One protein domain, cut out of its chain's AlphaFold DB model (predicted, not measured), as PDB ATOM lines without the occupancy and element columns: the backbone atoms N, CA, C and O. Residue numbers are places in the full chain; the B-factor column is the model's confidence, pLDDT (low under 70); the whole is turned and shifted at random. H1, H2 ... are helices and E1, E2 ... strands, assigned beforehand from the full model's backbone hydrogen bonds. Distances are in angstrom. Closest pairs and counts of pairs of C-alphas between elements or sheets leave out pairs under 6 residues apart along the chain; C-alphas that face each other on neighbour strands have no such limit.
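AT A GLANCE: This is residues 113 to 186 and 207 to 214 of the 641 residues of the protein "Putative hemoglobin and hemoglobin-haptoglobin-binding protein 3" of Firmicutes bacterium ADurb.Bin467 (UniProt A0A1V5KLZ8). Two small sheets, E2 E1 E3 E5 and E4 E7 E6, make a sandwich with crossed strands, partly face to face. The short helix H1 sits over E4 and grazes the first sheet, while H2 is on neither sheet. The printed part has 82 residues, with two named helices and seven named strands in the order E1 E2 H1 E3 E4 H2 E5 E6 E7; the class is mostly strand, strands holding 40 of the 49 residues in named elements, and the first sheet is mixed, the second antiparallel. The whole is compact, with a radius of gyration of the C-alphas of 12.1 A and spans of 31 by 31 by 19 A.

HOW THE PARTS SIT: In the first sheet, E2 (residues 119 to 126) and E1 (113 to 116) form an antiparallel hairpin, with N 114 and O 124 at 2.8 A. E3 (141 to 145) is antiparallel to E1, N 144 to O 113 at 2.8 A, and parallel to E5 (164 to 168), N 143 to O 165 at 2.8 A. E2, H1 (128 to 132) and E3 form a split strand-helix-strand unit, with E1 between its strands and a right-handed crossover. In the other sheet, E7 (207 to 214) is antiparallel to E4 (151 to 154), N 151 to O 210 at 2.8 A, and to E6 (178 to 183), N 181 to O 211 at 2.8 A. The facing parts are 9.6 A centre to centre, strands at 70 degrees; the closest C-alphas of E5 and E6, Leu 167 and Val 180, are 5.8 A apart. H1 lies over E4 at a height over the sheet of 7.7 A. In H1 every O i to N i+4 pair is within hydrogen-bond range; H2 (158 to 161) is too short for one.

IN THESE COORDINATES: E1 begins at C-alpha 113 (122.385, 133.711, 126.927). E2, 16.9 A, bends by 68 degrees at residue 122. E6 is 16.5 A long; E7, 23.0 A, ends at C-alpha 214 (137.239, 139.083, 139.061).

THE WHOLE: The C-alphas of Glu 121 and Thr 185 are the farthest apart, 35.3 A. Residues 187 to 206 are not printed; C-alphas 186 and 207 are 8.8 A apart across the cut. Of the links printed whole, none is long. Mean pLDDT of the printed part is 78.3, with 11 residues under 70, among them 120 to 121 and 158 to 159.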
ATOM      1  N   TRP A 113     123.379 134.738 127.249       88.44
ATOM      2  CA  TRP A 113     122.385 133.711 126.927       88.44
ATOM      3  C   TRP A 113     121.598 133.253 128.160       88.44
ATOM      4  O   TRP A 113     122.004 133.480 129.296       88.44
ATOM      5  N   MET A 114     120.456 132.609 127.931       80.88
ATOM      6  CA  MET A 114     119.610 132.003 128.963       80.88
ATOM      7  C   MET A 114     118.830 130.816 128.393       80.88
ATOM      8  O   MET A 114     118.580 130.748 127.187       80.88
ATOM      9  N   VAL A 115     118.376 129.915 129.260       81.25
ATOM     10  CA  VAL A 115     117.324 128.957 128.889       81.25
ATOM     11  C   VAL A 115     116.018 129.729 128.721       81.25
ATOM     12  O   VAL A 115     115.687 130.559 129.566       81.25
ATOM     13  N   ASP A 116     115.296 129.484 127.629       78.50
ATOM     14  CA  ASP A 116     114.027 130.147 127.337       78.50
ATOM     15  C   ASP A 116     113.026 129.867 128.479       78.50
ATOM     16  O   ASP A 116     112.637 128.710 128.680       78.50
ATOM     17  N   PRO A 117     112.567 130.892 129.222       69.12
ATOM     18  CA  PRO A 117     111.610 130.702 130.312       69.12
ATOM     19  C   PRO A 117     110.284 130.078 129.846       69.12
ATOM     20  O   PRO A 117     109.572 129.457 130.634       69.12
ATOM     21  N   ALA A 118     109.942 130.218 128.559       73.12
ATOM     22  CA  ALA A 118     108.757 129.622 127.952       73.12
ATOM     23  C   ALA A 118     109.000 128.208 127.386       73.12
ATOM     24  O   ALA A 118     108.035 127.508 127.063       73.12
ATOM     25  N   ASN A 119     110.258 127.775 127.259       76.56
ATOM     26  CA  ASN A 119     110.636 126.471 126.721       76.56
ATOM     27  C   ASN A 119     111.967 125.975 127.313       76.56
ATOM     28  O   ASN A 119     113.036 126.347 126.843       76.56
ATOM     29  N   ALA A 120     111.908 125.037 128.261       64.94
ATOM     30  CA  ALA A 120     113.091 124.501 128.946       64.94
ATOM     31  C   ALA A 120     114.108 123.771 128.036       64.94
ATOM     32  O   ALA A 120     115.226 123.505 128.469       64.94
ATOM     33  N   GLU A 121     113.742 123.437 126.792       68.31
ATOM     34  CA  GLU A 121     114.660 122.875 125.784       68.31
ATOM     35  C   GLU A 121     115.227 123.942 124.823       68.31
ATOM     36  O   GLU A 121     116.089 123.646 123.995       68.31
ATOM     37  N   GLY A 122     114.727 125.180 124.896       76.31
ATOM     38  CA  GLY A 122     115.153 126.311 124.079       76.31
ATOM     39  C   GLY A 122     116.215 127.154 124.779       76.31
ATOM     40  O   GLY A 122     116.174 127.345 125.989       76.31
ATOM     41  N   VAL A 123     117.158 127.693 124.008       80.94
ATOM     42  CA  VAL A 123     118.155 128.651 124.500       80.94
ATOM     43  C   VAL A 123     118.044 129.941 123.703       80.94
ATOM     44  O   VAL A 123     118.046 129.918 122.471       80.94
ATOM     45  N   LEU A 124     117.949 131.061 124.414       83.44
ATOM     46  CA  LEU A 124     117.989 132.407 123.857       83.44
ATOM     47  C   LEU A 124     119.394 132.972 124.058       83.44
ATOM     48  O   LEU A 124     119.962 132.854 125.139       83.44
ATOM     49  N   PHE A 125     119.963 133.589 123.027       86.00
ATOM     50  CA  PHE A 125     121.283 134.217 123.074       86.00
ATOM     51  C   PHE A 125     121.290 135.475 122.208       86.00
ATOM     52  O   PHE A 125     120.560 135.561 121.219       86.00
ATOM     53  N   GLY A 126     122.125 136.449 122.554       85.94
ATOM     54  CA  GLY A 126     122.220 137.694 121.799       85.94
ATOM     55  C   GLY A 126     122.673 138.862 122.658       85.94
ATOM     56  O   GLY A 126     123.490 138.688 123.562       85.94
ATOM     57  N   LYS A 127     122.158 140.053 122.346       90.12
ATOM     58  CA  LYS A 127     122.381 141.249 123.158       90.12
ATOM     59  C   LYS A 127     121.624 141.156 124.472       90.12
ATOM     60  O   LYS A 127     120.474 140.720 124.481       90.12
ATOM     61  N   LEU A 128     122.241 141.620 125.555       86.75
ATOM     62  CA  LEU A 128     121.608 141.570 126.875       86.75
ATOM     63  C   LEU A 128     120.323 142.416 126.930       86.75
ATOM     64  O   LEU A 128     119.318 141.968 127.474       86.75
ATOM     65  N   ASP A 129     120.331 143.589 126.296       85.62
ATOM     66  CA  ASP A 129     119.171 144.489 126.214       85.62
ATOM     67  C   ASP A 129     117.955 143.833 125.526       85.62
ATOM     68  O   ASP A 129     116.830 143.895 126.022       85.62
ATOM     69  N   ASP A 130     118.189 143.104 124.429       86.38
ATOM     70  CA  ASP A 130     117.131 142.396 123.698       86.38
ATOM     71  C   ASP A 130     116.578 141.206 124.499       86.38
ATOM     72  O   ASP A 130     115.380 140.923 124.446       86.38
ATOM     73  N   LEU A 131     117.444 140.518 125.247       84.88
ATOM     74  CA  LEU A 131     117.092 139.354 126.060       84.88
ATOM     75  C   LEU A 131     116.233 139.715 127.276       84.88
ATOM     76  O   LEU A 131     115.320 138.972 127.627       84.88
ATOM     77  N   LEU A 132     116.508 140.857 127.905       84.75
ATOM     78  CA  LEU A 132     115.786 141.313 129.094       84.75
ATOM     79  C   LEU A 132     114.540 142.136 128.761       84.75
ATOM     80  O   LEU A 132     113.768 142.469 129.658       84.75
ATOM     81  N   ARG A 133     114.307 142.465 127.486       83.06
ATOM     82  CA  ARG A 133     113.242 143.374 127.038       83.06
ATOM     83  C   ARG A 133     111.878 143.092 127.675       83.06
ATOM     84  O   ARG A 133     111.247 144.014 128.194       83.06
ATOM     85  N   ASP A 134     111.461 141.830 127.700       80.50
ATOM     86  CA  ASP A 134     110.136 141.415 128.180       80.50
ATOM     87  C   ASP A 134     110.114 141.003 129.667       80.50
ATOM     88  O   ASP A 134     109.068 140.613 130.184       80.50
ATOM     89  N   PHE A 135     111.247 141.110 130.373       80.88
ATOM     90  CA  PHE A 135     111.354 140.711 131.777       80.88
ATOM     91  C   PHE A 135     110.620 141.688 132.693       80.88
ATOM     92  O   PHE A 135     110.616 142.900 132.476       80.88
ATOM     93  N   THR A 136     110.024 141.145 133.742       77.56
ATOM     94  CA  THR A 136     109.381 141.884 134.833       77.56
ATOM     95  C   THR A 136     109.924 141.381 136.165       77.56
ATOM     96  O   THR A 136     110.485 140.287 136.215       77.56
ATOM     97  N   GLY A 137     109.678 142.101 137.264       69.69
ATOM     98  CA  GLY A 137     110.142 141.700 138.603       69.69
ATOM     99  C   GLY A 137     109.632 140.339 139.109       69.69
ATOM    100  O   GLY A 137     110.060 139.880 140.168       69.69
ATOM    101  N   ASP A 138     108.727 139.686 138.374       75.50
ATOM    102  CA  ASP A 138     108.254 138.323 138.634       75.50
ATOM    103  C   ASP A 138     108.887 137.253 137.729       75.50
ATOM    104  O   ASP A 138     108.575 136.072 137.867       75.50
ATOM    105  N   THR A 139     109.771 137.644 136.809       76.56
ATOM    106  CA  THR A 139     110.431 136.734 135.867       76.56
ATOM    107  C   THR A 139     111.603 136.033 136.551       76.56
ATOM    108  O   THR A 139     112.631 136.646 136.843       76.56
ATOM    109  N   GLU A 140     111.438 134.736 136.803       78.06
ATOM    110  CA  GLU A 140     112.496 133.848 137.288       78.06
ATOM    111  C   GLU A 140     113.282 133.296 136.099       78.06
ATOM    112  O   GLU A 140     112.763 132.531 135.285       78.06
ATOM    113  N   ALA A 141     114.539 133.709 135.983       77.44
ATOM    114  CA  ALA A 141     115.437 133.266 134.928       77.44
ATOM    115  C   ALA A 141     116.888 133.323 135.412       77.44
ATOM    116  O   ALA A 141     117.230 134.120 136.288       77.44
ATOM    117  N   VAL A 142     117.743 132.493 134.816       79.38
ATOM    118  CA  VAL A 142     119.196 132.557 135.001       79.38
ATOM    119  C   VAL A 142     119.814 133.020 133.691       79.38
ATOM    120  O   VAL A 142     119.611 132.389 132.651       79.38
ATOM    121  N   VAL A 143     120.541 134.131 133.741       83.06
ATOM    122  CA  VAL A 143     121.160 134.769 132.579       83.06
ATOM    123  C   VAL A 143     122.672 134.705 132.720       83.06
ATOM    124  O   VAL A 143     123.238 135.164 133.711       83.06
ATOM    125  N   TYR A 144     123.328 134.143 131.713       82.81
ATOM    126  CA  TYR A 144     124.772 133.968 131.676       82.81
ATOM    127  C   TYR A 144     125.414 135.067 130.832       82.81
ATOM    128  O   TYR A 144     125.130 135.181 129.637       82.81
ATOM    129  N   ILE A 145     126.276 135.880 131.446       85.75
ATOM    130  CA  ILE A 145     126.984 136.981 130.784       85.75
ATOM    131  C   ILE A 145     128.314 136.480 130.218       85.75
ATOM    132  O   ILE A 145     129.151 135.937 130.939       85.75
ATOM    133  N   ARG A 146     128.510 136.693 128.915       89.06
ATOM    134  CA  ARG A 146     129.707 136.300 128.149       89.06
ATOM    135  C   ARG A 146     130.632 137.466 127.823       89.06
ATOM    136  O   ARG A 146     131.798 137.243 127.519       89.06
ATOM    137  N   SER A 147     130.100 138.685 127.813       84.81
ATOM    138  CA  SER A 147     130.834 139.884 127.407       84.81
ATOM    139  C   SER A 147     131.885 140.307 128.436       84.81
ATOM    140  O   SER A 147     131.592 140.404 129.624       84.81
ATOM    141  N   ASP A 148     133.071 140.678 127.946       80.12
ATOM    142  CA  ASP A 148     134.162 141.300 128.707       80.12
ATOM    143  C   ASP A 148     134.035 142.829 128.827       80.12
ATOM    144  O   ASP A 148     134.863 143.486 129.461       80.12
ATOM    145  N   LYS A 149     133.001 143.407 128.214       84.38
ATOM    146  CA  LYS A 149     132.679 144.838 128.250       84.38
ATOM    147  C   LYS A 149     131.529 145.122 129.200       84.38
ATOM    148  O   LYS A 149     130.657 144.277 129.384       84.38
ATOM    149  N   VAL A 150     131.477 146.367 129.674       81.56
ATOM    150  CA  VAL A 150     130.294 146.933 130.330       81.56
ATOM    151  C   VAL A 150     129.139 146.977 129.323       81.56
ATOM    152  O   VAL A 150     129.238 147.621 128.275       81.56
ATOM    153  N   LEU A 151     128.064 146.261 129.631       83.12
ATOM    154  CA  LEU A 151     126.825 146.188 128.865       83.12
ATOM    155  C   LEU A 151     125.810 147.182 129.426       83.12
ATOM    156  O   LEU A 151     125.792 147.432 130.626       83.12
ATOM    157  N   GLN A 152     124.957 147.722 128.559       82.69
ATOM    158  CA  GLN A 152     123.925 148.694 128.921       82.69
ATOM    159  C   GLN A 152     122.550 148.133 128.570       82.69
ATOM    160  O   GLN A 152     122.366 147.608 127.471       82.69
ATOM    161  N   VAL A 153     121.604 148.254 129.497       79.06
ATOM    162  CA  VAL A 153     120.209 147.832 129.330       79.06
ATOM    163  C   VAL A 153     119.307 149.033 129.565       79.06
ATOM    164  O   VAL A 153     119.409 149.699 130.597       79.06
ATOM    165  N   SER A 154     118.432 149.320 128.606       78.94
ATOM    166  CA  SER A 154     117.594 150.517 128.611       78.94
ATOM    167  C   SER A 154     116.199 150.241 129.168       78.94
ATOM    168  O   SER A 154     115.546 149.258 128.825       78.94
ATOM    169  N   GLY A 155     115.694 151.157 130.000       72.69
ATOM    170  CA  GLY A 155     114.309 151.136 130.479       72.69
ATOM    171  C   GLY A 155     113.984 150.018 131.477       72.69
ATOM    172  O   GLY A 155     112.820 149.632 131.577       72.69
ATOM    173  N   LYS A 156     114.992 149.503 132.192       74.06
ATOM    174  CA  LYS A 156     114.844 148.543 133.294       74.06
ATOM    175  C   LYS A 156     115.308 149.162 134.604       74.06
ATOM    176  O   LYS A 156     116.310 149.872 134.618       74.06
ATOM    177  N   LEU A 157     114.592 148.865 135.683       71.81
ATOM    178  CA  LEU A 157     114.994 149.173 137.056       71.81
ATOM    179  C   LEU A 157     115.468 147.896 137.772       71.81
ATOM    180  O   LEU A 157     115.074 146.799 137.367       71.81
ATOM    181  N   PRO A 158     116.270 147.997 138.847       69.06
ATOM    182  CA  PRO A 158     116.677 146.835 139.646       69.06
ATOM    183  C   PRO A 158     115.490 145.971 140.106       69.06
ATOM    184  O   PRO A 158     115.554 144.741 140.061       69.06
ATOM    185  N   ASP A 159     114.363 146.605 140.442       68.75
ATOM    186  CA  ASP A 159     113.120 145.928 140.834       68.75
ATOM    187  C   ASP A 159     112.510 145.050 139.728       68.75
ATOM    188  O   ASP A 159     111.848 144.051 140.032       68.75
ATOM    189  N   ASP A 160     112.749 145.375 138.453       70.31
ATOM    190  CA  ASP A 160     112.287 144.579 137.309       70.31
ATOM    191  C   ASP A 160     113.090 143.282 137.137       70.31
ATOM    192  O   ASP A 160     112.674 142.407 136.382       70.31
ATOM    193  N   LEU A 161     114.228 143.146 137.826       77.06
ATOM    194  CA  LEU A 161     115.165 142.029 137.689       77.06
ATOM    195  C   LEU A 161     115.419 141.288 139.009       77.06
ATOM    196  O   LEU A 161     116.231 140.370 139.051       77.06
ATOM    197  N   LYS A 162     114.689 141.622 140.078       69.94
ATOM    198  CA  LYS A 162     114.892 141.077 141.435       69.94
ATOM    199  C   LYS A 162     114.809 139.547 141.562       69.94
ATOM    200  O   LYS A 162     115.341 138.988 142.512       69.94
ATOM    201  N   LYS A 163     114.118 138.868 140.637       68.44
ATOM    202  CA  LYS A 163     114.015 137.393 140.578       68.44
ATOM    203  C   LYS A 163     114.877 136.766 139.477       68.44
ATOM    204  O   LYS A 163     114.836 135.555 139.274       68.44
ATOM    205  N   THR A 164     115.645 137.575 138.756       75.06
ATOM    206  CA  THR A 164     116.568 137.124 137.717       75.06
ATOM    207  C   THR A 164     117.972 137.005 138.299       75.06
ATOM    208  O   THR A 164     118.492 137.945 138.893       75.06
ATOM    209  N   VAL A 165     118.603 135.847 138.118       78.25
ATOM    210  CA  VAL A 165     119.969 135.584 138.582       78.25
ATOM    211  C   VAL A 165     120.936 135.792 137.423       78.25
ATOM    212  O   VAL A 165     120.762 135.201 136.359       78.25
ATOM    213  N   PHE A 166     121.979 136.592 137.636       83.19
ATOM    214  CA  PHE A 166     123.028 136.829 136.646       83.19
ATOM    215  C   PHE A 166     124.313 136.118 137.058       83.19
ATOM    216  O   PHE A 166     124.812 136.324 138.162       83.19
ATOM    217  N   LEU A 167     124.855 135.290 136.168       80.19
ATOM    218  CA  LEU A 167     126.082 134.529 136.400       80.19
ATOM    219  C   LEU A 167     127.078 134.767 135.264       80.19
ATOM    220  O   LEU A 167     126.664 135.004 134.127       80.19
ATOM    221  N   PRO A 168     128.390 134.705 135.525       84.75
ATOM    222  CA  PRO A 168     129.360 134.691 134.445       84.75
ATOM    223  C   PRO A 168     129.234 133.366 133.684       84.75
ATOM    224  O   PRO A 168     128.981 132.313 134.273       84.75
ATOM    225  N   ASP A 169     129.380 133.413 132.364       83.44
ATOM    226  CA  ASP A 169     129.298 132.210 131.543       83.44
ATOM    227  C   ASP A 169     130.465 131.249 131.847       83.44
ATOM    228  O   ASP A 169     131.618 131.651 131.667       83.44
ATOM    229  N   PRO A 170     130.203 129.988 132.246       79.94
ATOM    230  CA  PRO A 170     131.246 129.015 132.574       79.94
ATOM    231  C   PRO A 170     132.144 128.614 131.387       79.94
ATOM    232  O   PRO A 170     133.252 128.129 131.607       79.94
ATOM    233  N   ASP A 171     131.708 128.822 130.139       81.50
ATOM    234  CA  ASP A 171     132.526 128.590 128.942       81.50
ATOM    235  C   ASP A 171     133.558 129.708 128.708       81.50
ATOM    236  O   ASP A 171     134.513 129.523 127.947       81.50
ATOM    237  N   VAL A 172     133.348 130.888 129.304       82.25
ATOM    238  CA  VAL A 172     134.178 132.090 129.102       82.25
ATOM    239  C   VAL A 172     134.957 132.456 130.365       82.25
ATOM    240  O   VAL A 172     136.119 132.855 130.281       82.25
ATOM    241  N   TYR A 173     134.341 132.290 131.532       80.19
ATOM    242  CA  TYR A 173     134.866 132.679 132.832       80.19
ATOM    243  C   TYR A 173     134.916 131.484 133.778       80.19
ATOM    244  O   TYR A 173     134.010 130.658 133.834       80.19
ATOM    245  N   GLU A 174     135.967 131.420 134.589       77.44
ATOM    246  CA  GLU A 174     136.058 130.424 135.653       77.44
ATOM    247  C   GLU A 174     135.045 130.767 136.761       77.44
ATOM    248  O   GLU A 174     135.188 131.799 137.419       77.44
ATOM    249  N   ALA A 175     134.039 129.908 136.968       61.69
ATOM    250  CA  ALA A 175     132.888 130.161 137.848       61.69
ATOM    251  C   ALA A 175     133.260 130.620 139.276       61.69
ATOM    252  O   ALA A 175     132.563 131.436 139.878       61.69
ATOM    253  N   ASP A 176     134.399 130.162 139.799       68.31
ATOM    254  CA  ASP A 176     134.857 130.488 141.155       68.31
ATOM    255  C   ASP A 176     135.675 131.781 141.250       68.31
ATOM    256  O   ASP A 176     135.936 132.267 142.350       68.31
ATOM    257  N   LYS A 177     136.086 132.364 140.118       72.75
ATOM    258  CA  LYS A 177     136.978 133.535 140.081       72.75
ATOM    259  C   LYS A 177     136.295 134.820 139.650       72.75
ATOM    260  O   LYS A 177     136.901 135.874 139.803       72.75
ATOM    261  N   PHE A 178     135.092 134.751 139.099       77.06
ATOM    262  CA  PHE A 178     134.409 135.904 138.520       77.06
ATOM    263  C   PHE A 178     132.979 136.022 139.044       77.06
ATOM    264  O   PHE A 178     132.369 135.032 139.442       77.06
ATOM    265  N   GLU A 179     132.453 137.241 139.057       82.06
ATOM    266  CA  GLU A 179     131.063 137.544 139.392       82.06
ATOM    267  C   GLU A 179     130.510 138.639 138.475       82.06
ATOM    268  O   GLU A 179     131.269 139.416 137.893       82.06
ATOM    269  N   VAL A 180     129.185 138.669 138.306       78.62
ATOM    270  CA  VAL A 180     128.500 139.709 137.526       78.62
ATOM    271  C   VAL A 180     128.073 140.828 138.467       78.62
ATOM    272  O   VAL A 180     127.424 140.576 139.480       78.62
ATOM    273  N   ARG A 181     128.398 142.068 138.109       78.19
ATOM    274  CA  ARG A 181     127.943 143.281 138.791       78.19
ATOM    275  C   ARG A 181     126.870 143.994 137.989       78.19
ATOM    276  O   ARG A 181     126.871 143.944 136.759       78.19
ATOM    277  N   ILE A 182     125.993 144.681 138.716       76.88
ATOM    278  CA  ILE A 182     124.897 145.486 138.182       76.88
ATOM    279  C   ILE A 182     124.945 146.847 138.876       76.88
ATOM    280  O   ILE A 182     125.086 146.902 140.097       76.88
ATOM    281  N   SER A 183     124.840 147.935 138.120       71.94
ATOM    282  CA  SER A 183     124.853 149.301 138.653       71.94
ATOM    283  C   SER A 183     123.906 150.204 137.868       71.94
ATOM    284  O   SER A 183     123.778 150.067 136.655       71.94
ATOM    285  N   GLU A 184     123.278 151.164 138.544       70.38
ATOM    286  CA  GLU A 184     122.540 152.271 137.907       70.38
ATOM    287  C   GLU A 184     123.479 153.397 137.432       70.38
ATOM    288  O   GLU A 184     123.077 154.299 136.700       70.38
ATOM    289  N   THR A 185     124.754 153.343 137.829       65.06
ATOM    290  CA  THR A 185     125.793 154.316 137.466       65.06
ATOM    291  C   THR A 185     126.867 153.672 136.594       65.06
ATOM    292  O   THR A 185     127.250 152.523 136.827       65.06
ATOM    293  N   ASP A 186     127.359 154.410 135.592       72.12
ATOM    294  CA  ASP A 186     128.415 153.930 134.696       72.12
ATOM    295  C   ASP A 186     129.730 153.742 135.478       72.12
ATOM    296  O   ASP A 186     130.318 154.736 135.927       72.12
ATOM    297  N   LEU A 207     119.134 153.737 132.477       70.50
ATOM    298  CA  LEU A 207     120.122 152.749 132.037       70.50
ATOM    299  C   LEU A 207     120.639 151.932 133.224       70.50
ATOM    300  O   LEU A 207     121.013 152.497 134.248       70.50
ATOM    301  N   LEU A 208     120.714 150.614 133.045       76.12
ATOM    302  CA  LEU A 208     121.425 149.696 133.932       76.12
ATOM    303  C   LEU A 208     122.696 149.189 133.255       76.12
ATOM    304  O   LEU A 208     122.680 148.814 132.080       76.12
ATOM    305  N   TYR A 209     123.782 149.142 134.017       78.00
ATOM    306  CA  TYR A 209     125.102 148.708 133.578       78.00
ATOM    307  C   TYR A 209     125.425 147.328 134.149       78.00
ATOM    308  O   TYR A 209     125.273 147.113 135.350       78.00
ATOM    309  N   PHE A 210     125.909 146.415 133.305       82.81
ATOM    310  CA  PHE A 210     126.296 145.050 133.678       82.81
ATOM    311  C   PHE A 210     127.740 144.772 133.263       82.81
ATOM    312  O   PHE A 210     128.110 145.051 132.124       82.81
ATOM    313  N   TRP A 211     128.559 144.184 134.132       84.81
ATOM    314  CA  TRP A 211     129.906 143.730 133.763       84.81
ATOM    315  C   TRP A 211     130.337 142.514 134.577       84.81
ATOM    316  O   TRP A 211     129.810 142.259 135.657       84.81
ATOM    317  N   VAL A 212     131.303 141.762 134.048       82.12
ATOM    318  CA  VAL A 212     131.945 140.654 134.761       82.12
ATOM    319  C   VAL A 212     133.244 141.159 135.376       82.12
ATOM    320  O   VAL A 212     134.106 141.677 134.664       82.12
ATOM    321  N   GLU A 213     133.412 140.992 136.684       82.12
ATOM    322  CA  GLU A 213     134.654 141.319 137.383       82.12
ATOM    323  C   GLU A 213     135.239 140.107 138.099       82.12
ATOM    324  O   GLU A 213     134.550 139.133 138.402       82.12
ATOM    325  N   ARG A 214     136.551 140.145 138.334       77.19
ATOM    326  CA  ARG A 214     137.239 139.083 139.061       77.19
ATOM    327  C   ARG A 214     136.943 139.261 140.546       77.19
ATOM    328  O   ARG A 214     137.236 140.323 141.091       77.19
TER     329      ARG A 214